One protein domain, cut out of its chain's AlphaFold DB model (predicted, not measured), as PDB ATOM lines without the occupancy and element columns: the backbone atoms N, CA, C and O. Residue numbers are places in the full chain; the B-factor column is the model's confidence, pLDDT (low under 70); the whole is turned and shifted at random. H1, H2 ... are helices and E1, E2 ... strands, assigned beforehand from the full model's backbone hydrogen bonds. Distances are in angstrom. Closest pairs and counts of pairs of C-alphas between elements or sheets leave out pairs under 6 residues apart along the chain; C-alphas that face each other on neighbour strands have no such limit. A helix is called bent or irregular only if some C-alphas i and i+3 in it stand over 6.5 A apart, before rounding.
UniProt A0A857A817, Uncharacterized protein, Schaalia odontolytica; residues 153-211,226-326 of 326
ATOM      1  N   GLU A 153     -60.511 -16.052 -39.394       95.56
ATOM      2  CA  GLU A 153     -59.709 -16.571 -40.496       95.56
ATOM      3  C   GLU A 153     -58.914 -15.434 -41.146       95.56
ATOM      4  O   GLU A 153     -59.367 -14.291 -41.207       95.56
ATOM      5  N   VAL A 154     -57.722 -15.750 -41.644       96.62
ATOM      6  CA  VAL A 154     -56.844 -14.789 -42.318       96.62
ATOM      7  C   VAL A 154     -56.175 -15.473 -43.502       96.62
ATOM      8  O   VAL A 154     -55.800 -16.641 -43.418       96.62
ATOM      9  N   SER A 155     -56.026 -14.776 -44.626       97.81
ATOM     10  CA  SER A 155     -55.294 -15.323 -45.768       97.81
ATOM     11  C   SER A 155     -53.789 -15.343 -45.481       97.81
ATOM     12  O   SER A 155     -53.262 -14.540 -44.706       97.81
ATOM     13  N   LEU A 156     -53.048 -16.241 -46.135       97.75
ATOM     14  CA  LEU A 156     -51.590 -16.211 -46.030       97.75
ATOM     15  C   LEU A 156     -50.995 -14.955 -46.688       97.75
ATOM     16  O   LEU A 156     -49.986 -14.439 -46.208       97.75
ATOM     17  N   CYS A 157     -51.615 -14.458 -47.765       97.44
ATOM     18  CA  CYS A 157     -51.247 -13.183 -48.381       97.44
ATOM     19  C   CYS A 157     -51.297 -12.052 -47.348       97.44
ATOM     20  O   CYS A 157     -50.318 -11.325 -47.195       97.44
ATOM     21  N   GLN A 158     -52.393 -11.961 -46.589       96.31
ATOM     22  CA  GLN A 158     -52.551 -10.947 -45.556       96.31
ATOM     23  C   GLN A 158     -51.546 -11.125 -44.419       96.31
ATOM     24  O   GLN A 158     -50.940 -10.147 -44.003       96.31
ATOM     25  N   LEU A 159     -51.306 -12.355 -43.953       96.19
ATOM     26  CA  LEU A 159     -50.288 -12.608 -42.927       96.19
ATOM     27  C   LEU A 159     -48.891 -12.136 -43.349       96.19
ATOM     28  O   LEU A 159     -48.156 -11.617 -42.520       96.19
ATOM     29  N   ARG A 160     -48.518 -12.301 -44.622       95.75
ATOM     30  CA  ARG A 160     -47.236 -11.798 -45.139       95.75
ATOM     31  C   ARG A 160     -47.207 -10.276 -45.226       95.75
ATOM     32  O   ARG A 160     -46.269  -9.687 -44.710       95.75
ATOM     33  N   ARG A 161     -48.266  -9.651 -45.761       95.19
ATOM     34  CA  ARG A 161     -48.400  -8.181 -45.770       95.19
ATOM     35  C   ARG A 161     -48.254  -7.597 -44.361       95.19
ATOM     36  O   ARG A 161     -47.459  -6.696 -44.158       95.19
ATOM     37  N   ASN A 162     -48.917  -8.198 -43.371       94.94
ATOM     38  CA  ASN A 162     -48.817  -7.770 -41.975       94.94
ATOM     39  C   ASN A 162     -47.377  -7.803 -41.436       94.94
ATOM     40  O   ASN A 162     -47.013  -6.947 -40.641       94.94
ATOM     41  N   ILE A 163     -46.573  -8.796 -41.840       93.81
ATOM     42  CA  ILE A 163     -45.166  -8.911 -41.431       93.81
ATOM     43  C   ILE A 163     -44.261  -7.941 -42.203       93.81
ATOM     44  O   ILE A 163     -43.244  -7.507 -41.663       93.81
ATOM     45  N   ASP A 164     -44.598  -7.625 -43.457       92.25
ATOM     46  CA  ASP A 164     -43.923  -6.573 -44.226       92.25
ATOM     47  C   ASP A 164     -44.155  -5.185 -43.591       92.25
ATOM     48  O   ASP A 164     -43.223  -4.382 -43.542       92.25
ATOM     49  N   ASP A 165     -45.360  -4.937 -43.064       92.25
ATOM     50  CA  ASP A 165     -45.739  -3.678 -42.406       92.25
ATOM     51  C   ASP A 165     -45.182  -3.560 -40.972       92.25
ATOM     52  O   ASP A 165     -44.699  -2.502 -40.568       92.25
ATOM     53  N   ASP A 166     -45.225  -4.647 -40.196       90.12
ATOM     54  CA  ASP A 166     -44.668  -4.739 -38.845       90.12
ATOM     55  C   ASP A 166     -44.023  -6.107 -38.640       90.12
ATOM     56  O   ASP A 166     -44.684  -7.146 -38.631       90.12
ATOM     57  N   ASP A 167     -42.718  -6.122 -38.368       85.50
ATOM     58  CA  ASP A 167     -42.004  -7.369 -38.127       85.50
ATOM     59  C   ASP A 167     -42.568  -8.178 -36.942       85.50
ATOM     60  O   ASP A 167     -42.364  -9.394 -36.900       85.50
ATOM     61  N   ASN A 168     -43.292  -7.554 -36.003       85.62
ATOM     62  CA  ASN A 168     -43.993  -8.208 -34.891       85.62
ATOM     63  C   ASN A 168     -45.486  -8.440 -35.148       85.62
ATOM     64  O   ASN A 168     -46.196  -8.782 -34.202       85.62
ATOM     65  N   GLY A 169     -45.945  -8.327 -36.395       92.50
ATOM     66  CA  GLY A 169     -47.298  -8.685 -36.792       92.50
ATOM     67  C   GLY A 169     -47.658 -10.151 -36.492       92.50
ATOM     68  O   GLY A 169     -46.790 -10.959 -36.130       92.50
ATOM     69  N   PRO A 170     -48.947 -10.521 -36.635       95.19
ATOM     70  CA  PRO A 170     -49.460 -11.828 -36.260       95.19
ATOM     71  C   PRO A 170     -48.645 -12.957 -36.870       95.19
ATOM     72  O   PRO A 170     -48.501 -13.100 -38.085       95.19
ATOM     73  N   SER A 171     -48.101 -13.782 -35.989       95.25
ATOM     74  CA  SER A 171     -47.211 -14.861 -36.366       95.25
ATOM     75  C   SER A 171     -47.945 -16.175 -36.559       95.25
ATOM     76  O   SER A 171     -47.371 -17.086 -37.156       95.25
ATOM     77  N   LEU A 172     -49.155 -16.308 -36.016       97.38
ATOM     78  CA  LEU A 172     -50.049 -17.459 -36.134       97.38
ATOM     79  C   LEU A 172     -51.318 -17.076 -36.895       97.38
ATOM     80  O   LEU A 172     -51.770 -15.938 -36.830       97.38
ATOM     81  N   GLY A 173     -51.933 -18.051 -37.560       97.25
ATOM     82  CA  GLY A 173     -53.233 -17.832 -38.185       97.25
ATOM     83  C   GLY A 173     -53.955 -19.114 -38.575       97.25
ATOM     84  O   GLY A 173     -53.350 -20.187 -38.689       97.25
ATOM     85  N   LEU A 174     -55.262 -18.970 -38.792       98.44
ATOM     86  CA  LEU A 174     -56.127 -19.974 -39.399       98.44
ATOM     87  C   LEU A 174     -56.365 -19.577 -40.858       98.44
ATOM     88  O   LEU A 174     -57.112 -18.642 -41.135       98.44
ATOM     89  N   VAL A 175     -55.696 -20.268 -41.779       98.44
ATOM     90  CA  VAL A 175     -55.718 -19.950 -43.211       98.44
ATOM     91  C   VAL A 175     -56.641 -20.896 -43.945       98.44
ATOM     92  O   VAL A 175     -56.476 -22.113 -43.870       98.44
ATOM     93  N   ARG A 176     -57.559 -20.344 -44.731       97.94
ATOM     94  CA  ARG A 176     -58.410 -21.126 -45.617       97.94
ATOM     95  C   ARG A 176     -57.854 -21.152 -47.046       97.94
ATOM     96  O   ARG A 176     -57.719 -20.095 -47.671       97.94
ATOM     97  N   PRO A 177     -57.511 -22.332 -47.586       98.06
ATOM     98  CA  PRO A 177     -57.198 -22.462 -48.999       98.06
ATOM     99  C   PRO A 177     -58.464 -22.393 -49.855       98.06
ATOM    100  O   PRO A 177     -59.532 -22.839 -49.442       98.06
ATOM    101  N   GLN A 178     -58.320 -21.931 -51.092       97.44
ATOM    102  CA  GLN A 178     -59.354 -22.032 -52.111       97.44
ATOM    103  C   GLN A 178     -59.721 -23.506 -52.324       97.44
ATOM    104  O   GLN A 178     -58.839 -24.348 -52.549       97.44
ATOM    105  N   CYS A 179     -61.018 -23.810 -52.286       94.69
ATOM    106  CA  CYS A 179     -61.525 -25.161 -52.507       94.69
ATOM    107  C   CYS A 179     -61.000 -25.742 -53.835       94.69
ATOM    108  O   CYS A 179     -61.058 -25.087 -54.875       94.69
ATOM    109  N   GLY A 180     -60.452 -26.960 -53.785       95.00
ATOM    110  CA  GLY A 180     -59.873 -27.657 -54.942       95.00
ATOM    111  C   GLY A 180     -58.441 -27.254 -55.330       95.00
ATOM    112  O   GLY A 180     -57.875 -27.879 -56.220       95.00
ATOM    113  N   SER A 181     -57.825 -26.261 -54.673       97.38
ATOM    114  CA  SER A 181     -56.452 -25.817 -54.999       97.38
ATOM    115  C   SER A 181     -55.337 -26.597 -54.288       97.38
ATOM    116  O   SER A 181     -54.168 -26.478 -54.654       97.38
ATOM    117  N   VAL A 182     -55.681 -27.359 -53.246       98.38
ATOM    118  CA  VAL A 182     -54.711 -27.971 -52.329       98.38
ATOM    119  C   VAL A 182     -54.059 -29.203 -52.949       98.38
ATOM    120  O   VAL A 182     -54.752 -30.118 -53.380       98.38
ATOM    121  N   LYS A 183     -52.725 -29.259 -52.903       98.38
ATOM    122  CA  LYS A 183     -51.921 -30.420 -53.301       98.38
ATOM    123  C   LYS A 183     -50.755 -30.640 -52.343       98.38
ATOM    124  O   LYS A 183     -50.030 -29.693 -52.040       98.38
ATOM    125  N   LEU A 184     -50.525 -31.876 -51.909       98.44
ATOM    126  CA  LEU A 184     -49.380 -32.273 -51.095       98.44
ATOM    127  C   LEU A 184     -48.257 -32.809 -51.991       98.44
ATOM    128  O   LEU A 184     -48.392 -33.811 -52.688       98.44
ATOM    129  N   GLN A 185     -47.110 -32.142 -51.952       98.12
ATOM    130  CA  GLN A 185     -45.871 -32.596 -52.568       98.12
ATOM    131  C   GLN A 185     -45.013 -33.302 -51.521       98.12
ATOM    132  O   GLN A 185     -44.779 -32.759 -50.440       98.12
ATOM    133  N   LEU A 186     -44.543 -34.504 -51.850       97.62
ATOM    134  CA  LEU A 186     -43.705 -35.325 -50.980       97.62
ATOM    135  C   LEU A 186     -42.354 -35.569 -51.641       97.62
ATOM    136  O   LEU A 186     -42.292 -36.057 -52.769       97.62
ATOM    137  N   GLU A 187     -41.282 -35.291 -50.911       95.12
ATOM    138  CA  GLU A 187     -39.909 -35.549 -51.350       95.12
ATOM    139  C   GLU A 187     -39.170 -36.330 -50.265       95.12
ATOM    140  O   GLU A 187     -39.507 -36.239 -49.083       95.12
ATOM    141  N   THR A 188     -38.158 -37.106 -50.650       93.88
ATOM    142  CA  THR A 188     -37.305 -37.805 -49.684       93.88
ATOM    143  C   THR A 188     -36.613 -36.796 -48.783       93.88
ATOM    144  O   THR A 188     -36.004 -35.839 -49.261       93.88
ATOM    145  N   THR A 189     -36.706 -37.004 -47.472       89.12
ATOM    146  CA  THR A 189     -36.005 -36.153 -46.515       89.12
ATOM    147  C   THR A 189     -34.497 -36.353 -46.687       89.12
ATOM    148  O   THR A 189     -34.035 -37.499 -46.662       89.12
ATOM    149  N   PRO A 190     -33.717 -35.273 -46.873       84.06
ATOM    150  CA  PRO A 190     -32.266 -35.375 -46.929       84.06
ATOM    151  C   PRO A 190     -31.702 -36.004 -45.647       84.06
ATOM    152  O   PRO A 190     -32.297 -35.839 -44.576       84.06
ATOM    153  N   PRO A 191     -30.550 -36.690 -45.724       81.00
ATOM    154  CA  PRO A 191     -29.871 -37.169 -44.527       81.00
ATOM    155  C   PRO A 191     -29.545 -36.004 -43.583       81.00
ATOM    156  O   PRO A 191     -29.386 -34.858 -44.014       81.00
ATOM    157  N   GLU A 192     -29.437 -36.302 -42.285       80.12
ATOM    158  CA  GLU A 192     -28.992 -35.305 -41.312       80.12
ATOM    159  C   GLU A 192     -27.617 -34.759 -41.711       80.12
ATOM    160  O   GLU A 192     -26.709 -35.504 -42.076       80.12
ATOM    161  N   THR A 193     -27.459 -33.443 -41.618       82.31
ATOM    162  CA  THR A 193     -26.150 -32.799 -41.757       82.31
ATOM    163  C   THR A 193     -25.249 -33.152 -40.574       82.31
ATOM    164  O   THR A 193     -25.741 -33.391 -39.468       82.31
ATOM    165  N   ASP A 194     -23.927 -33.064 -40.747       79.94
ATOM    166  CA  ASP A 194     -22.955 -33.328 -39.672       79.94
ATOM    167  C   ASP A 194     -23.249 -32.518 -38.403       79.94
ATOM    168  O   ASP A 194     -23.184 -33.030 -37.288       79.94
ATOM    169  N   LYS A 195     -23.667 -31.254 -38.556       78.50
ATOM    170  CA  LYS A 195     -24.051 -30.394 -37.424       78.50
ATOM    171  C   LYS A 195     -25.257 -30.944 -36.657       78.50
ATOM    172  O   LYS A 195     -25.290 -30.859 -35.428       78.50
ATOM    173  N   GLN A 196     -26.256 -31.479 -37.359       77.25
ATOM    174  CA  GLN A 196     -27.444 -32.081 -36.745       77.25
ATOM    175  C   GLN A 196     -27.086 -33.396 -36.046       77.25
ATOM    176  O   GLN A 196     -27.467 -33.578 -34.888       77.25
ATOM    177  N   ALA A 197     -26.283 -34.243 -36.695       78.31
ATOM    178  CA  ALA A 197     -25.790 -35.491 -36.122       78.31
ATOM    179  C   ALA A 197     -24.949 -35.246 -34.854       78.31
ATOM    180  O   ALA A 197     -25.199 -35.852 -33.812       78.31
ATOM    181  N   MET A 198     -24.026 -34.277 -34.880       78.50
ATOM    182  CA  MET A 198     -23.239 -33.875 -33.705       78.50
ATOM    183  C   MET A 198     -24.124 -33.359 -32.565       78.50
ATOM    184  O   MET A 198     -23.895 -33.680 -31.398       78.50
ATOM    185  N   LYS A 199     -25.152 -32.558 -32.875       76.50
ATOM    186  CA  LYS A 199     -26.099 -32.058 -31.870       76.50
ATOM    187  C   LYS A 199     -26.876 -33.205 -31.224       76.50
ATOM    188  O   LYS A 199     -26.987 -33.227 -30.001       76.50
ATOM    189  N   ARG A 200     -27.356 -34.162 -32.024       78.56
ATOM    190  CA  ARG A 200     -28.015 -35.388 -31.552       78.56
ATOM    191  C   ARG A 200     -27.095 -36.189 -30.632       78.56
ATOM    192  O   ARG A 200     -27.496 -36.511 -29.519       78.56
ATOM    193  N   GLN A 201     -25.855 -36.427 -31.057       76.50
ATOM    194  CA  GLN A 201     -24.870 -37.176 -30.279       76.50
ATOM    195  C   GLN A 201     -24.590 -36.523 -28.922       76.50
ATOM    196  O   GLN A 201     -24.581 -37.198 -27.899       76.50
ATOM    197  N   ARG A 202     -24.425 -35.194 -28.887       76.94
ATOM    198  CA  ARG A 202     -24.225 -34.452 -27.631       76.94
ATOM    199  C   ARG A 202     -25.388 -34.605 -26.654       76.94
ATOM    200  O   ARG A 202     -25.155 -34.677 -25.452       76.94
ATOM    201  N   ILE A 203     -26.622 -34.628 -27.157       72.88
ATOM    202  CA  ILE A 203     -27.814 -34.814 -26.324       72.88
ATOM    203  C   ILE A 203     -27.831 -36.226 -25.729       72.88
ATOM    204  O   ILE A 203     -28.083 -36.366 -24.538       72.88
ATOM    205  N   LEU A 204     -27.529 -37.249 -26.532       74.88
ATOM    206  CA  LEU A 204     -27.479 -38.641 -26.070       74.88
ATOM    207  C   LEU A 204     -26.402 -38.847 -24.995       74.88
ATOM    208  O   LEU A 204     -26.712 -39.375 -23.934       74.88
ATOM    209  N   ILE A 205     -25.185 -38.332 -25.212       76.06
ATOM    210  CA  ILE A 205     -24.096 -38.402 -24.219       76.06
ATOM    211  C   ILE A 205     -24.506 -37.724 -22.906       76.06
ATOM    212  O   ILE A 205     -24.250 -38.247 -21.826       76.06
ATOM    213  N   ARG A 206     -25.162 -36.557 -22.975       73.69
ATOM    214  CA  ARG A 206     -25.656 -35.870 -21.775       73.69
ATOM    215  C   ARG A 206     -26.675 -36.722 -21.016       73.69
ATOM    216  O   ARG A 206     -26.560 -36.825 -19.802       73.69
ATOM    217  N   GLN A 207     -27.632 -37.340 -21.713       69.81
ATOM    218  CA  GLN A 207     -28.601 -38.237 -21.075       69.81
ATOM    219  C   GLN A 207     -27.910 -39.415 -20.376       69.81
ATOM    220  O   GLN A 207     -28.268 -39.743 -19.252       69.81
ATOM    221  N   GLU A 208     -26.908 -40.031 -21.011       66.81
ATOM    222  CA  GLU A 208     -26.134 -41.128 -20.412       66.81
ATOM    223  C   GLU A 208     -25.406 -40.692 -19.131       66.81
ATOM    224  O   GLU A 208     -25.431 -41.408 -18.131       66.81
ATOM    225  N   LEU A 209     -24.804 -39.497 -19.135       68.19
ATOM    226  CA  LEU A 209     -24.136 -38.929 -17.960       68.19
ATOM    227  C   LEU A 209     -25.119 -38.606 -16.825       68.19
ATOM    228  O   LEU A 209     -24.819 -38.895 -15.668       68.19
ATOM    229  N   ASP A 210     -26.292 -38.053 -17.146       63.47
ATOM    230  CA  ASP A 210     -27.333 -37.731 -16.161       63.47
ATOM    231  C   ASP A 210     -27.883 -39.013 -15.485       63.47
ATOM    232  O   ASP A 210     -28.162 -39.017 -14.281       63.47
ATOM    233  N   LEU A 211     -27.965 -40.133 -16.220       57.84
ATOM    234  CA  LEU A 211     -28.358 -41.444 -15.680       57.84
ATOM    235  C   LEU A 211     -27.284 -42.082 -14.787       57.84
ATOM    236  O   LEU A 211     -27.621 -42.746 -13.809       57.84
ATOM    237  N   PRO A 226     -35.707 -38.068 -37.791       81.88
ATOM    238  CA  PRO A 226     -36.256 -37.335 -38.924       81.88
ATOM    239  C   PRO A 226     -37.265 -38.197 -39.701       81.88
ATOM    240  O   PRO A 226     -37.073 -39.414 -39.814       81.88
ATOM    241  N   PRO A 227     -38.340 -37.603 -40.248       89.31
ATOM    242  CA  PRO A 227     -39.228 -38.326 -41.149       89.31
ATOM    243  C   PRO A 227     -38.465 -38.812 -42.391       89.31
ATOM    244  O   PRO A 227     -37.427 -38.266 -42.751       89.31
ATOM    245  N   ARG A 228     -38.987 -39.847 -43.056       92.56
ATOM    246  CA  ARG A 228     -38.413 -40.375 -44.310       92.56
ATOM    247  C   ARG A 228     -38.773 -39.497 -45.510       92.56
ATOM    248  O   ARG A 228     -38.035 -39.455 -46.492       92.56
ATOM    249  N   LEU A 229     -39.932 -38.851 -45.440       94.75
ATOM    250  CA  LEU A 229     -40.477 -37.953 -46.444       94.75
ATOM    251  C   LEU A 229     -40.769 -36.592 -45.813       94.75
ATOM    252  O   LEU A 229     -41.398 -36.505 -44.756       94.75
ATOM    253  N   SER A 230     -40.370 -35.540 -46.514       94.50
ATOM    254  CA  SER A 230     -40.726 -34.153 -46.239       94.50
ATOM    255  C   SER A 230     -41.957 -33.775 -47.062       94.50
ATOM    256  O   SER A 230     -42.125 -34.257 -48.183       94.50
ATOM    257  N   GLY A 231     -42.826 -32.927 -46.504       94.88
ATOM    258  CA  GLY A 231     -44.072 -32.509 -47.145       94.88
ATOM    259  C   GLY A 231     -44.154 -31.002 -47.366       94.88
ATOM    260  O   GLY A 231     -43.793 -30.220 -46.482       94.88
ATOM    261  N   TRP A 232     -44.688 -30.606 -48.521       97.81
ATOM    262  CA  TRP A 232     -45.056 -29.228 -48.836       97.81
ATOM    263  C   TRP A 232     -46.469 -29.179 -49.391       97.81
ATOM    264  O   TRP A 232     -46.783 -29.900 -50.334       97.81
ATOM    265  N   PHE A 233     -47.311 -28.305 -48.849       98.25
ATOM    266  CA  PHE A 233     -48.608 -28.033 -49.457       98.25
ATOM    267  C   PHE A 233     -48.497 -26.880 -50.439       98.25
ATOM    268  O   PHE A 233     -47.946 -25.824 -50.111       98.25
ATOM    269  N   CYS A 234     -49.077 -27.086 -51.613       98.44
ATOM    270  CA  CYS A 234     -49.347 -26.059 -52.599       98.44
ATOM    271  C   CYS A 234     -50.833 -25.692 -52.551       98.44
ATOM    272  O   CYS A 234     -51.662 -26.597 -52.512       98.44
ATOM    273  N   PHE A 235     -51.166 -24.401 -52.528       98.44
ATOM    274  CA  PHE A 235     -52.553 -23.914 -52.512       98.44
ATOM    275  C   PHE A 235     -52.637 -22.430 -52.897       98.44
ATOM    276  O   PHE A 235     -51.629 -21.725 -52.859       98.44
ATOM    277  N   THR A 236     -53.834 -21.945 -53.218       98.31
ATOM    278  CA  THR A 236     -54.160 -20.507 -53.293       98.31
ATOM    279  C   THR A 236     -55.075 -20.128 -52.127       98.31
ATOM    280  O   THR A 236     -55.753 -20.993 -51.577       98.31
ATOM    281  N   CYS A 237     -55.078 -18.867 -51.690       97.94
ATOM    282  CA  CYS A 237     -55.950 -18.419 -50.598       97.94
ATOM    283  C   CYS A 237     -57.388 -18.196 -51.086       97.94
ATOM    284  O   CYS A 237     -57.591 -17.626 -52.156       97.94
ATOM    285  N   GLU A 238     -58.379 -18.608 -50.290       96.25
ATOM    286  CA  GLU A 238     -59.776 -18.229 -50.538       96.25
ATOM    287  C   GLU A 238     -59.941 -16.711 -50.349       96.25
ATOM    288  O   GLU A 238     -59.377 -16.133 -49.420       96.25
ATOM    289  N   GLY A 239     -60.696 -16.062 -51.239       93.69
ATOM    290  CA  GLY A 239     -61.005 -14.630 -51.138       93.69
ATOM    291  C   GLY A 239     -59.880 -13.669 -51.546       93.69
ATOM    292  O   GLY A 239     -60.052 -12.465 -51.394       93.69
ATOM    293  N   GLU A 240     -58.763 -14.161 -52.092       95.94
ATOM    294  CA  GLU A 240     -57.629 -13.338 -52.557       95.94
ATOM    295  C   GLU A 240     -57.450 -13.460 -54.085       95.94
ATOM    296  O   GLU A 240     -56.760 -14.375 -54.547       95.94
ATOM    297  N   PRO A 241     -58.032 -12.553 -54.897       92.06
ATOM    298  CA  PRO A 241     -57.982 -12.640 -56.361       92.06
ATOM    299  C   PRO A 241     -56.567 -12.563 -56.950       92.06
ATOM    300  O   PRO A 241     -56.291 -13.169 -57.981       92.06
ATOM    301  N   GLU A 242     -55.664 -11.836 -56.288       94.75
ATOM    302  CA  GLU A 242     -54.272 -11.643 -56.720       94.75
ATOM    303  C   GLU A 242     -53.322 -12.730 -56.184       94.75
ATOM    304  O   GLU A 242     -52.104 -12.660 -56.363       94.75
ATOM    305  N   CYS A 243     -53.850 -13.757 -55.509       96.88
ATOM    306  CA  CYS A 243     -53.033 -14.836 -54.971       96.88
ATOM    307  C   CYS A 243     -52.424 -15.682 -56.102       96.88
ATOM    308  O   CYS A 243     -53.101 -16.479 -56.748       96.88
ATOM    309  N   THR A 244     -51.107 -15.585 -56.279       95.25
ATOM    310  CA  THR A 244     -50.333 -16.375 -57.257       95.25
ATOM    311  C   THR A 244     -50.036 -17.808 -56.802       95.25
ATOM    312  O   THR A 244     -49.365 -18.568 -57.501       95.25
ATOM    313  N   GLY A 245     -50.547 -18.197 -55.634       96.62
ATOM    314  CA  GLY A 245     -50.305 -19.490 -55.014       96.62
ATOM    315  C   GLY A 245     -49.156 -19.482 -54.010       96.62
ATOM    316  O   GLY A 245     -48.326 -18.573 -53.916       96.62
ATOM    317  N   HIS A 246     -49.134 -20.523 -53.191       97.75
ATOM    318  CA  HIS A 246     -48.219 -20.674 -52.073       97.75
ATOM    319  C   HIS A 246     -47.684 -22.095 -52.023       97.75
ATOM    320  O   HIS A 246     -48.412 -23.029 -52.334       97.75
ATOM    321  N   ARG A 247     -46.430 -22.255 -51.585       97.31
ATOM    322  CA  ARG A 247     -45.804 -23.550 -51.295       97.31
ATOM    323  C   ARG A 247     -45.196 -23.516 -49.898       97.31
ATOM    324  O   ARG A 247     -44.185 -22.845 -49.692       97.31
ATOM    325  N   LEU A 248     -45.820 -24.192 -48.935       96.19
ATOM    326  CA  LEU A 248     -45.424 -24.142 -47.524       96.19
ATOM    327  C   LEU A 248     -44.975 -25.511 -47.039       96.19
ATOM    328  O   LEU A 248     -45.655 -26.508 -47.267       96.19
ATOM    329  N   GLY A 249     -43.849 -25.541 -46.326       94.06
ATOM    330  CA  GLY A 249     -43.404 -26.744 -45.627       94.06
ATOM    331  C   GLY A 249     -44.384 -27.130 -44.520       94.06
ATOM    332  O   GLY A 249     -44.959 -26.260 -43.860       94.06
ATOM    333  N   PHE A 250     -44.555 -28.433 -44.322       91.75
ATOM    334  CA  PHE A 250     -45.461 -29.003 -43.333       91.75
ATOM    335  C   PHE A 250     -44.680 -29.603 -42.164       91.75
ATOM    336  O   PHE A 250     -43.891 -30.529 -42.354       91.75
ATOM    337  N   ILE A 251     -44.887 -29.068 -40.956       89.56
ATOM    338  CA  ILE A 251     -44.118 -29.442 -39.761       89.56
ATOM    339  C   ILE A 251     -44.949 -30.031 -38.614       89.56
ATOM    340  O   ILE A 251     -44.557 -29.921 -37.456       89.56
ATOM    341  N   ASP A 252     -46.075 -30.678 -38.916       91.44
ATOM    342  CA  ASP A 252     -46.947 -31.323 -37.919       91.44
ATOM    343  C   ASP A 252     -46.312 -32.612 -37.351       91.44
ATOM    344  O   ASP A 252     -45.809 -33.468 -38.085       91.44
ATOM    345  N   TRP A 253     -46.360 -32.780 -36.027       90.19
ATOM    346  CA  TRP A 253     -45.935 -33.999 -35.335       90.19
ATOM    347  C   TRP A 253     -46.651 -35.255 -35.855       90.19
ATOM    348  O   TRP A 253     -46.026 -36.309 -35.977       90.19
ATOM    349  N   GLU A 254     -47.947 -35.177 -36.170       93.44
ATOM    350  CA  GLU A 254     -48.739 -36.325 -36.633       93.44
ATOM    351  C   GLU A 254     -48.225 -36.877 -37.969       93.44
ATOM    352  O   GLU A 254     -48.327 -38.081 -38.225       93.44
ATOM    353  N   PHE A 255     -47.636 -36.012 -38.802       93.56
ATOM    354  CA  PHE A 255     -47.004 -36.385 -40.064       93.56
ATOM    355  C   PHE A 255     -45.742 -37.218 -39.826       93.56
ATOM    356  O   PHE A 255     -45.614 -38.307 -40.384       93.56
ATOM    357  N   ALA A 256     -44.849 -36.771 -38.936       90.94
ATOM    358  CA  ALA A 256     -43.653 -37.531 -38.567       90.94
ATOM    359  C   ALA A 256     -43.988 -38.833 -37.830       90.94
ATOM    360  O   ALA A 256     -43.455 -39.897 -38.154       90.94
ATOM    361  N   ALA A 257     -44.907 -38.772 -36.864       91.38
ATOM    362  CA  ALA A 257     -45.314 -39.921 -36.067       91.38
ATOM    363  C   ALA A 257     -45.931 -41.033 -36.928       91.38
ATOM    364  O   ALA A 257     -45.653 -42.210 -36.699       91.38
ATOM    365  N   LEU A 258     -46.722 -40.688 -37.952       94.56
ATOM    366  CA  LEU A 258     -47.271 -41.690 -38.864       94.56
ATOM    367  C   LEU A 258     -46.167 -42.431 -39.625       94.56
ATOM    368  O   LEU A 258     -46.217 -43.656 -39.716       94.56
ATOM    369  N   GLN A 259     -45.164 -41.710 -40.128       94.38
ATOM    370  CA  GLN A 259     -44.032 -42.318 -40.830       94.38
ATOM    371  C   GLN A 259     -43.209 -43.214 -39.900       94.38
ATOM    372  O   GLN A 259     -42.854 -44.333 -40.274       94.38
ATOM    373  N   TYR A 260     -42.969 -42.764 -38.664       90.94
ATOM    374  CA  TYR A 260     -42.278 -43.553 -37.645       90.94
ATOM    375  C   TYR A 260     -43.022 -44.854 -37.307       90.94
ATOM    376  O   TYR A 260     -42.404 -45.907 -37.168       90.94
ATOM    377  N   ASN A 261     -44.353 -44.808 -37.221       93.06
ATOM    378  CA  ASN A 261     -45.177 -45.980 -36.911       93.06
ATOM    379  C   ASN A 261     -45.370 -46.922 -38.110       93.06
ATOM    380  O   ASN A 261     -45.803 -48.061 -37.938       93.06
ATOM    381  N   LYS A 262     -45.075 -46.464 -39.330       94.62
ATOM    382  CA  LYS A 262     -45.239 -47.220 -40.581       94.62
ATOM    383  C   LYS A 262     -43.904 -47.483 -41.277       94.62
ATOM    384  O   LYS A 262     -43.820 -47.490 -42.501       94.62
ATOM    385  N   LYS A 263     -42.859 -47.755 -40.488       90.62
ATOM    386  CA  LYS A 263     -41.502 -48.077 -40.969       90.62
ATOM    387  C   LYS A 263     -41.439 -49.259 -41.936       90.62
ATOM    388  O   LYS A 263     -40.565 -49.268 -42.792       90.62
ATOM    389  N   SER A 264     -42.351 -50.223 -41.810       94.31
ATOM    390  CA  SER A 264     -42.411 -51.400 -42.680       94.31
ATOM    391  C   SER A 264     -42.946 -51.112 -44.084       94.31
ATOM    392  O   SER A 264     -42.798 -51.962 -44.955       94.31
ATOM    393  N   LEU A 265     -43.583 -49.955 -44.316       95.19
ATOM    394  CA  LEU A 265     -44.019 -49.568 -45.656       95.19
ATOM    395  C   LEU A 265     -42.822 -49.129 -46.502       95.19
ATOM    396  O   LEU A 265     -41.900 -48.451 -46.025       95.19
ATOM    397  N   ASP A 266     -42.868 -49.475 -47.782       96.19
ATOM    398  CA  ASP A 266     -41.993 -48.885 -48.783       96.19
ATOM    399  C   ASP A 266     -42.341 -47.401 -49.014       96.19
ATOM    400  O   ASP A 266     -43.283 -46.846 -48.437       96.19
ATOM    401  N   ILE A 267     -41.521 -46.711 -49.807       95.69
ATOM    402  CA  ILE A 267     -41.677 -45.266 -50.014       95.69
ATOM    403  C   ILE A 267     -42.982 -44.937 -50.746       95.69
ATOM    404  O   ILE A 267     -43.653 -43.981 -50.364       95.69
ATOM    405  N   GLU A 268     -43.368 -45.721 -51.752       96.62
ATOM    406  CA  GLU A 268     -44.598 -45.474 -52.511       96.62
ATOM    407  C   GLU A 268     -45.853 -45.750 -51.672       96.62
ATOM    408  O   GLU A 268     -46.751 -44.907 -51.610       96.62
ATOM    409  N   GLY A 269     -45.892 -46.854 -50.919       97.50
ATOM    410  CA  GLY A 269     -46.966 -47.125 -49.966       97.50
ATOM    411  C   GLY A 269     -47.075 -46.043 -48.890       97.50
ATOM    412  O   GLY A 269     -48.182 -45.637 -48.524       97.50
ATOM    413  N   LEU A 270     -45.940 -45.514 -48.421       97.50
ATOM    414  CA  LEU A 270     -45.924 -44.404 -47.473       97.50
ATOM    415  C   LEU A 270     -46.455 -43.104 -48.093       97.50
ATOM    416  O   LEU A 270     -47.264 -42.432 -47.454       97.50
ATOM    417  N   LYS A 271     -46.056 -42.756 -49.325       98.06
ATOM    418  CA  LYS A 271     -46.592 -41.586 -50.041       98.06
ATOM    419  C   LYS A 271     -48.105 -41.676 -50.198       98.06
ATOM    420  O   LYS A 271     -48.798 -40.730 -49.836       98.06
ATOM    421  N   ASN A 272     -48.614 -42.823 -50.647       98.12
ATOM    422  CA  ASN A 272     -50.050 -43.052 -50.808       98.12
ATOM    423  C   ASN A 272     -50.800 -42.882 -49.483       98.12
ATOM    424  O   ASN A 272     -51.828 -42.209 -49.433       98.12
ATOM    425  N   LEU A 273     -50.259 -43.428 -48.390       98.25
ATOM    426  CA  LEU A 273     -50.838 -43.267 -47.058       98.25
ATOM    427  C   LEU A 273     -50.852 -41.798 -46.604       98.25
ATOM    428  O   LEU A 273     -51.841 -41.339 -46.027       98.25
ATOM    429  N   LEU A 274     -49.762 -41.062 -46.836       98.12
ATOM    430  CA  LEU A 274     -49.651 -39.654 -46.458       98.12
ATOM    431  C   LEU A 274     -50.610 -38.779 -47.272       98.12
ATOM    432  O   LEU A 274     -51.330 -37.981 -46.679       98.12
ATOM    433  N   VAL A 275     -50.684 -38.970 -48.591       98.44
ATOM    434  CA  VAL A 275     -51.648 -38.276 -49.461       98.44
ATOM    435  C   VAL A 275     -53.076 -38.586 -49.020       98.44
ATOM    436  O   VAL A 275     -53.847 -37.662 -48.770       98.44
ATOM    437  N   ALA A 276     -53.414 -39.860 -48.798       98.38
ATOM    438  CA  ALA A 276     -54.749 -40.247 -48.348       98.38
ATOM    439  C   ALA A 276     -55.147 -39.552 -47.033       98.38
ATOM    440  O   ALA A 276     -56.271 -39.068 -46.892       98.38
ATOM    441  N   LYS A 277     -54.222 -39.474 -46.068       98.00
ATOM    442  CA  LYS A 277     -54.501 -38.914 -44.739       98.00
ATOM    443  C   LYS A 277     -54.492 -37.386 -44.693       98.00
ATOM    444  O   LYS A 277     -55.304 -36.818 -43.965       98.00
ATOM    445  N   PHE A 278     -53.561 -36.739 -45.390       97.94
ATOM    446  CA  PHE A 278     -53.272 -35.308 -45.239       97.94
ATOM    447  C   PHE A 278     -53.742 -34.447 -46.418       97.94
ATOM    448  O   PHE A 278     -53.862 -33.239 -46.252       97.94
ATOM    449  N   GLU A 279     -54.049 -35.045 -47.568       98.19
ATOM    450  CA  GLU A 279     -54.640 -34.353 -48.718       98.19
ATOM    451  C   GLU A 279     -56.056 -34.864 -48.985       98.19
ATOM    452  O   GLU A 279     -57.006 -34.124 -48.759       98.19
ATOM    453  N   THR A 280     -56.225 -36.134 -49.370       98.31
ATOM    454  CA  THR A 280     -57.506 -36.667 -49.868       98.31
ATOM    455  C   THR A 280     -58.630 -36.613 -48.836       98.31
ATOM    456  O   THR A 280     -59.727 -36.158 -49.145       98.31
ATOM    457  N   ASN A 281     -58.396 -37.082 -47.607       97.62
ATOM    458  CA  ASN A 281     -59.427 -37.041 -46.568       97.62
ATOM    459  C   ASN A 281     -59.762 -35.600 -46.130       97.62
ATOM    460  O   ASN A 281     -60.947 -35.286 -46.050       97.62
ATOM    461  N   PRO A 282     -58.786 -34.705 -45.873       97.81
ATOM    462  CA  PRO A 282     -59.092 -33.325 -45.508       97.81
ATOM    463  C   PRO A 282     -59.766 -32.503 -46.615       97.81
ATOM    464  O   PRO A 282     -60.561 -31.631 -46.284       97.81
ATOM    465  N   THR A 283     -59.502 -32.779 -47.897       97.75
ATOM    466  CA  THR A 283     -60.142 -32.087 -49.036       97.75
ATOM    467  C   THR A 283     -61.424 -32.761 -49.533       97.75
ATOM    468  O   THR A 283     -62.040 -32.284 -50.487       97.75
ATOM    469  N   ALA A 284     -61.848 -33.861 -48.902       97.44
ATOM    470  CA  ALA A 284     -63.054 -34.579 -49.289       97.44
ATOM    471  C   ALA A 284     -64.317 -33.711 -49.151       97.44
ATOM    472  O   ALA A 284     -64.411 -32.822 -48.302       97.44
ATOM    473  N   GLN A 285     -65.338 -34.022 -49.953       96.25
ATOM    474  CA  GLN A 285     -66.624 -33.336 -49.881       96.25
ATOM    475  C   GLN A 285     -67.215 -33.402 -48.461       96.25
ATOM    476  O   GLN A 285     -67.220 -34.448 -47.812       96.25
ATOM    477  N   GLY A 286     -67.734 -32.270 -47.981       95.50
ATOM    478  CA  GLY A 286     -68.299 -32.155 -46.635       95.50
ATOM    479  C   GLY A 286     -67.261 -31.912 -45.536       95.50
ATOM    480  O   GLY A 286     -67.642 -31.856 -44.366       95.50
ATOM    481  N   LYS A 287     -65.981 -31.741 -45.883       97.25
ATOM    482  CA  LYS A 287     -64.942 -31.199 -45.000       97.25
ATOM    483  C   LYS A 287     -64.731 -29.711 -45.260       97.25
ATOM    484  O   LYS A 287     -64.884 -29.249 -46.384       97.25
ATOM    485  N   ASP A 288     -64.371 -28.985 -44.211       96.81
ATOM    486  CA  ASP A 288     -64.001 -27.569 -44.270       96.81
ATOM    487  C   ASP A 288     -62.523 -27.436 -43.879       96.81
ATOM    488  O   ASP A 288     -62.188 -27.240 -42.710       96.81
ATOM    489  N   LEU A 289     -61.628 -27.686 -44.842       98.12
ATOM    490  CA  LEU A 289     -60.185 -27.667 -44.613       98.12
ATOM    491  C   LEU A 289     -59.670 -26.242 -44.424       98.12
ATOM    492  O   LEU A 289     -59.838 -25.381 -45.283       98.12
ATOM    493  N   ARG A 290     -58.917 -26.052 -43.347       98.31
ATOM    494  CA  ARG A 290     -58.122 -24.872 -43.029       98.31
ATOM    495  C   ARG A 290     -56.768 -25.310 -42.467       98.31
ATOM    496  O   ARG A 290     -56.606 -26.412 -41.929       98.31
ATOM    497  N   PHE A 291     -55.777 -24.442 -42.581       98.56
ATOM    498  CA  PHE A 291     -54.421 -24.657 -42.105       98.56
ATOM    499  C   PHE A 291     -54.156 -23.819 -40.861       98.56
ATOM    500  O   PHE A 291     -54.347 -22.606 -40.871       98.56
ATOM    501  N   PHE A 292     -53.630 -24.448 -39.814       98.44
ATOM    502  CA  PHE A 292     -52.925 -23.715 -38.772       98.44
ATOM    503  C   PHE A 292     -51.537 -23.384 -39.303       98.44
ATOM    504  O   PHE A 292     -50.741 -24.291 -39.565       98.44
ATOM    505  N   VAL A 293     -51.243 -22.102 -39.476       97.88
ATOM    506  CA  VAL A 293     -49.951 -21.640 -39.993       97.88
ATOM    507  C   VAL A 293     -49.171 -20.898 -38.926       97.88
ATOM    508  O   VAL A 293     -49.737 -20.348 -37.982       97.88
ATOM    509  N   GLY A 294     -47.853 -20.857 -39.089       95.38
ATOM    510  CA  GLY A 294     -47.031 -19.956 -38.310       95.38
ATOM    511  C   GLY A 294     -45.674 -19.666 -38.922       95.38
ATOM    512  O   GLY A 294     -45.171 -20.462 -39.712       95.38
ATOM    513  N   ASN A 295     -45.081 -18.536 -38.545       92.81
ATOM    514  CA  ASN A 295     -43.773 -18.132 -39.051       92.81
ATOM    515  C   ASN A 295     -42.579 -18.618 -38.215       92.81
ATOM    516  O   ASN A 295     -42.708 -19.134 -37.094       92.81
ATOM    517  N   LEU A 296     -41.394 -18.450 -38.803       85.31
ATOM    518  CA  LEU A 296     -40.118 -18.704 -38.150       85.31
ATOM    519  C   LEU A 296     -39.797 -17.631 -37.100       85.31
ATOM    520  O   LEU A 296     -40.153 -16.467 -37.235       85.31
ATOM    521  N   HIS A 297     -39.091 -18.049 -36.048       82.25
ATOM    522  CA  HIS A 297     -38.666 -17.172 -34.955       82.25
ATOM    523  C   HIS A 297     -37.657 -16.094 -35.411       82.25
ATOM    524  O   HIS A 297     -37.734 -14.945 -34.970       82.25
ATOM    525  N   ASP A 298     -36.737 -16.466 -36.310       82.44
ATOM    526  CA  ASP A 298     -35.712 -15.579 -36.871       82.44
ATOM    527  C   ASP A 298     -36.361 -14.361 -37.536       82.44
ATOM    528  O   ASP A 298     -37.117 -14.503 -38.500       82.44
ATOM    529  N   LYS A 299     -36.043 -13.170 -37.013       79.44
ATOM    530  CA  LYS A 299     -36.619 -11.890 -37.435       79.44
ATOM    531  C   LYS A 299     -36.500 -11.670 -38.943       79.44
ATOM    532  O   LYS A 299     -37.468 -11.266 -39.574       79.44
ATOM    533  N   VAL A 300     -35.359 -12.027 -39.532       83.56
ATOM    534  CA  VAL A 300     -35.086 -11.847 -40.970       83.56
ATOM    535  C   VAL A 300     -35.940 -12.782 -41.835       83.56
ATOM    536  O   VAL A 300     -36.125 -12.555 -43.026       83.56
ATOM    537  N   LYS A 301     -36.488 -13.849 -41.246       85.56
ATOM    538  CA  LYS A 301     -37.253 -14.891 -41.941       85.56
ATOM    539  C   LYS A 301     -38.717 -14.930 -41.514       85.56
ATOM    540  O   LYS A 301     -39.385 -15.929 -41.773       85.56
ATOM    541  N   ARG A 302     -39.246 -13.878 -40.880       86.62
ATOM    542  CA  ARG A 302     -40.640 -13.863 -40.398       86.62
ATOM    543  C   ARG A 302     -41.686 -13.914 -41.505       86.62
ATOM    544  O   ARG A 302     -42.778 -14.413 -41.260       86.62
ATOM    545  N   ASN A 303     -41.344 -13.514 -42.729       87.12
ATOM    546  CA  ASN A 303     -42.212 -13.731 -43.891       87.12
ATOM    547  C   ASN A 303     -42.273 -15.196 -44.358       87.12
ATOM    548  O   ASN A 303     -43.144 -15.583 -45.148       87.12
ATOM    549  N   ALA A 304     -41.378 -16.050 -43.853       90.81
ATOM    550  CA  ALA A 304     -41.420 -17.484 -44.085       90.81
ATOM    551  C   ALA A 304     -42.377 -18.156 -43.085       90.81
ATOM    552  O   ALA A 304     -42.036 -18.431 -41.931       90.81
ATOM    553  N   PHE A 305     -43.582 -18.451 -43.567       95.12
ATOM    554  CA  PHE A 305     -44.587 -19.251 -42.870       95.12
ATOM    555  C   PHE A 305     -44.469 -20.741 -43.208       95.12
ATOM    556  O   PHE A 305     -44.009 -21.132 -44.283       95.12
ATOM    557  N   GLN A 306     -44.931 -21.575 -42.283       95.81
ATOM    558  CA  GLN A 306     -45.046 -23.023 -42.408       95.81
ATOM    559  C   GLN A 306     -46.442 -23.460 -41.965       95.81
ATOM    560  O   GLN A 306     -47.063 -22.818 -41.116       95.81
ATOM    561  N   ILE A 307     -46.926 -24.570 -42.517       96.81
ATOM    562  CA  ILE A 307     -48.146 -25.206 -42.021       96.81
ATOM    563  C   ILE A 307     -47.755 -26.056 -40.820       96.81
ATOM    564  O   ILE A 307     -46.896 -26.937 -40.906       96.81
ATOM    565  N   LEU A 308     -48.387 -25.774 -39.689       95.69
ATOM    566  CA  LEU A 308     -48.119 -26.440 -38.422       95.69
ATOM    567  C   LEU A 308     -49.126 -27.557 -38.131       95.69
ATOM    568  O   LEU A 308     -48.836 -28.449 -37.337       95.69
ATOM    569  N   GLY A 309     -50.303 -27.505 -38.755       96.31
ATOM    570  CA  GLY A 309     -51.330 -28.528 -38.619       96.31
ATOM    571  C   GLY A 309     -52.545 -28.281 -39.506       96.31
ATOM    572  O   GLY A 309     -52.734 -27.191 -40.045       96.31
ATOM    573  N   LEU A 310     -53.366 -29.319 -39.651       97.94
ATOM    574  CA  LEU A 310     -54.616 -29.277 -40.411       97.94
ATOM    575  C   LEU A 310     -55.832 -29.213 -39.479       97.94
ATOM    576  O   LEU A 310     -55.883 -29.933 -38.473       97.94
ATOM    577  N   TYR A 311     -56.826 -28.423 -39.874       97.81
ATOM    578  CA  TYR A 311     -58.152 -28.356 -39.273       97.81
ATOM    579  C   TYR A 311     -59.198 -28.618 -40.353       97.81
ATOM    580  O   TYR A 311     -59.265 -27.876 -41.319       97.81
ATOM    581  N   TYR A 312     -59.961 -29.706 -40.249       97.62
ATOM    582  CA  TYR A 312     -60.919 -30.111 -41.286       97.62
ATOM    583  C   TYR A 312     -62.189 -30.716 -40.663       97.62
ATOM    584  O   TYR A 312     -62.495 -31.901 -40.858       97.62
ATOM    585  N   PRO A 313     -62.934 -29.938 -39.854       97.62
ATOM    586  CA  PRO A 313     -64.230 -30.373 -39.346       97.62
ATOM    587  C   PRO A 313     -65.187 -30.686 -40.503       97.62
ATOM    588  O   PRO A 313     -64.978 -30.303 -41.656       97.62
ATOM    589  N   SER A 314     -66.272 -31.394 -40.195       97.56
ATOM    590  CA  SER A 314     -67.373 -31.493 -41.153       97.56
ATOM    591  C   SER A 314     -68.063 -30.138 -41.323       97.56
ATOM    592  O   SER A 314     -68.260 -29.421 -40.340       97.56
ATOM    593  N   THR A 315     -68.519 -29.816 -42.531       94.94
ATOM    594  CA  THR A 315     -69.290 -28.587 -42.799       94.94
ATOM    595  C   THR A 315     -70.544 -28.496 -41.926       94.94
ATOM    596  O   THR A 315     -70.889 -27.425 -41.438       94.94
ATOM    597  N   ARG A 316     -71.190 -29.634 -41.635       94.19
ATOM    598  CA  ARG A 316     -72.323 -29.715 -40.698       94.19
ATOM    599  C   ARG A 316     -71.952 -29.257 -39.283       94.19
ATOM    600  O   ARG A 316     -72.741 -28.557 -38.657       94.19
ATOM    601  N   ALA A 317     -70.788 -29.666 -38.779       93.50
ATOM    602  CA  ALA A 317     -70.319 -29.270 -37.452       93.50
ATOM    603  C   ALA A 317     -69.997 -27.770 -37.399       93.50
ATOM    604  O   ALA A 317     -70.377 -27.105 -36.441       93.50
ATOM    605  N   VAL A 318     -69.379 -27.236 -38.456       91.88
ATOM    606  CA  VAL A 318     -69.103 -25.797 -38.599       91.88
ATOM    607  C   VAL A 318     -70.393 -24.980 -38.575       91.88
ATOM    608  O   VAL A 318     -70.514 -24.048 -37.787       91.88
ATOM    609  N   LEU A 319     -71.379 -25.347 -39.401       89.44
ATOM    610  CA  LEU A 319     -72.664 -24.645 -39.472       89.44
ATOM    611  C   LEU A 319     -73.413 -24.685 -38.136       89.44
ATOM    612  O   LEU A 319     -73.989 -23.681 -37.731       89.44
ATOM    613  N   ALA A 320     -73.386 -25.827 -37.444       84.94
ATOM    614  CA  ALA A 320     -74.038 -25.968 -36.148       84.94
ATOM    615  C   ALA A 320     -73.463 -25.000 -35.103       84.94
ATOM    616  O   ALA A 320     -74.239 -24.374 -34.392       84.94
ATOM    617  N   GLU A 321     -72.138 -24.858 -35.021       86.06
ATOM    618  CA  GLU A 321     -71.524 -23.978 -34.021       86.06
ATOM    619  C   GLU A 321     -71.563 -22.499 -34.444       86.06
ATOM    620  O   GLU A 321     -71.818 -21.650 -33.598       86.06
ATOM    621  N   ARG A 322     -71.419 -22.167 -35.739       79.94
ATOM    622  CA  ARG A 322     -71.570 -20.777 -36.219       79.94
ATOM    623  C   ARG A 322     -72.976 -20.231 -35.971       79.94
ATOM    624  O   ARG A 322     -73.107 -19.095 -35.540       79.94
ATOM    625  N   ASN A 323     -74.012 -21.047 -36.167       66.38
ATOM    626  CA  ASN A 323     -75.395 -20.655 -35.883       66.38
ATOM    627  C   ASN A 323     -75.699 -20.496 -34.383       66.38
ATOM    628  O   ASN A 323     -76.753 -19.975 -34.052       66.38
ATOM    629  N   CYS A 324     -74.835 -20.973 -33.481       63.94
ATOM    630  CA  CYS A 324     -74.973 -20.745 -32.039       63.94
ATOM    631  C   CYS A 324     -74.252 -19.474 -31.559       63.94
ATOM    632  O   CYS A 324     -74.401 -19.109 -30.395       63.94
ATOM    633  N   LEU A 325     -73.441 -18.843 -32.416       58.44
ATOM    634  CA  LEU A 325     -72.721 -17.596 -32.124       58.44
ATOM    635  C   LEU A 325     -73.506 -16.341 -32.558       58.44
ATOM    636  O   LEU A 325     -73.092 -15.233 -32.218       58.44
ATOM    637  N   PHE A 326     -74.613 -16.524 -33.285       44.59
ATOM    638  CA  PHE A 326     -75.576 -15.501 -33.707       44.59
ATOM    639  C   PHE A 326     -76.947 -15.786 -33.089       44.59
ATOM    640  O   PHE A 326     -77.709 -14.814 -32.897       44.59
TER     641      PHE A 326
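This is residues 153 to 211 and 226 to 326 of the 326 residues of an uncharacterized protein of Schaalia odontolytica (UniProt A0A857A817). Two small three-stranded sheets meet at their strands E4 and E6, near Gly 249 and Gln 306, and make the core; H1 packs on one face of the sheet E1 E5 E6, and H4 on one face of the sheet E2 E3 E4, with H3 close to H4. Two arms stick out far from each other: nearly the whole of H2, and residues 319 to 326 at the chain's end. The printed part has 160 residues with five named helices and six named strands, in the order H1 E1 E2 H2 E3 E4 H3 H4 E5 E6 H5; both sheets, in the orders E1 E5 E6 and E2 E3 E4, are antiparallel throughout. The class is mixed, helices and strands. The whole is only just loose, close to compact, with a radius of gyration of the C-alphas of 18.5 A, and spans 58 by 41 by 33 A.

H1 is residues 156 to 165, 14.3 A long, with C-alpha 156 at (-51.590, -16.211, -46.030). E1 is residues 172 to 175, and E2 is residues 183 to 188, 16.8 A long. H2, residues 194 to 211, is the longest helix at 25.9 A; C-alpha 211 is at (-28.358, -41.444, -15.680). After the cut come E3, residues 229 to 235, 19.5 A long, and E4, residues 246 to 249. H3 is residues 253 to 261, and H4 is residues 267 to 280, 18.0 A long. H4 is neither bent nor irregular, but only just: C-alphas 277 and 280 are 6.4 A apart. E5 is residues 290 to 295, 16.3 A long, and E6 is residues 305 to 311, 16.7 A long. H5, residues 315 to 322, ends with C-alpha 322 at (-71.570, -20.777, -36.219).

In the sheet E1 E5 E6, E5 is the inner strand; N 175 and O 291 are 2.8 A apart across E1 and E5, and N 290 and O 311 are 2.7 A apart across the hairpin E5 and E6, both within hydrogen-bond range. H1 is on this sheet at a height over the sheet of 10.3 A, over E5 and only just over E1, with 3 of its C-alphas falling on E1. It runs along the strands, at 22 degrees to E5 on the local plane, and forms two layers with the sheet, helix on one face. The closest C-alphas of E4 and E6, those of Gly 249 and Gln 306, are 5.2 A apart. In the sheet E2 E3 E4, N 185 and O 232 are 2.8 A apart across E2 and E3, and N 246 and O 235 are 2.8 A apart across the hairpin E3 and E4, both within hydrogen-bond range. H4 is on this sheet at a height of 9.3 A, over E2 and E3, along the strands at 24 degrees to E2 on the local plane, again two layers. The closest C-alphas of E2 and H4, those of Leu 184 and Glu 279, are 6.1 A apart. H3 only grazes each sheet. H3 and H4 are close but not clearly touching, with C-alphas of Gln 259 and Leu 270 closest at 7.2 A, at a shallow tilt of 33 degrees, only just short of steep, opposite ways. H2 and H5 are on neither sheet and are apart. Every O i to N i+4 pair is within hydrogen-bond range in H1, H2, H3 and H5; in H4 it is 9 of 10.

The two C-alphas farthest apart, those of Leu 209 and Phe 326, are 58.7 A apart. Residues 212 to 225 are not printed, and C-alphas 211 and 226 are 24.9 A apart across the cut. Of the links that are printed whole, none is long. Mean pLDDT of the printed part is 90.9; residues 207 to 211 and 323 to 326 are under 70.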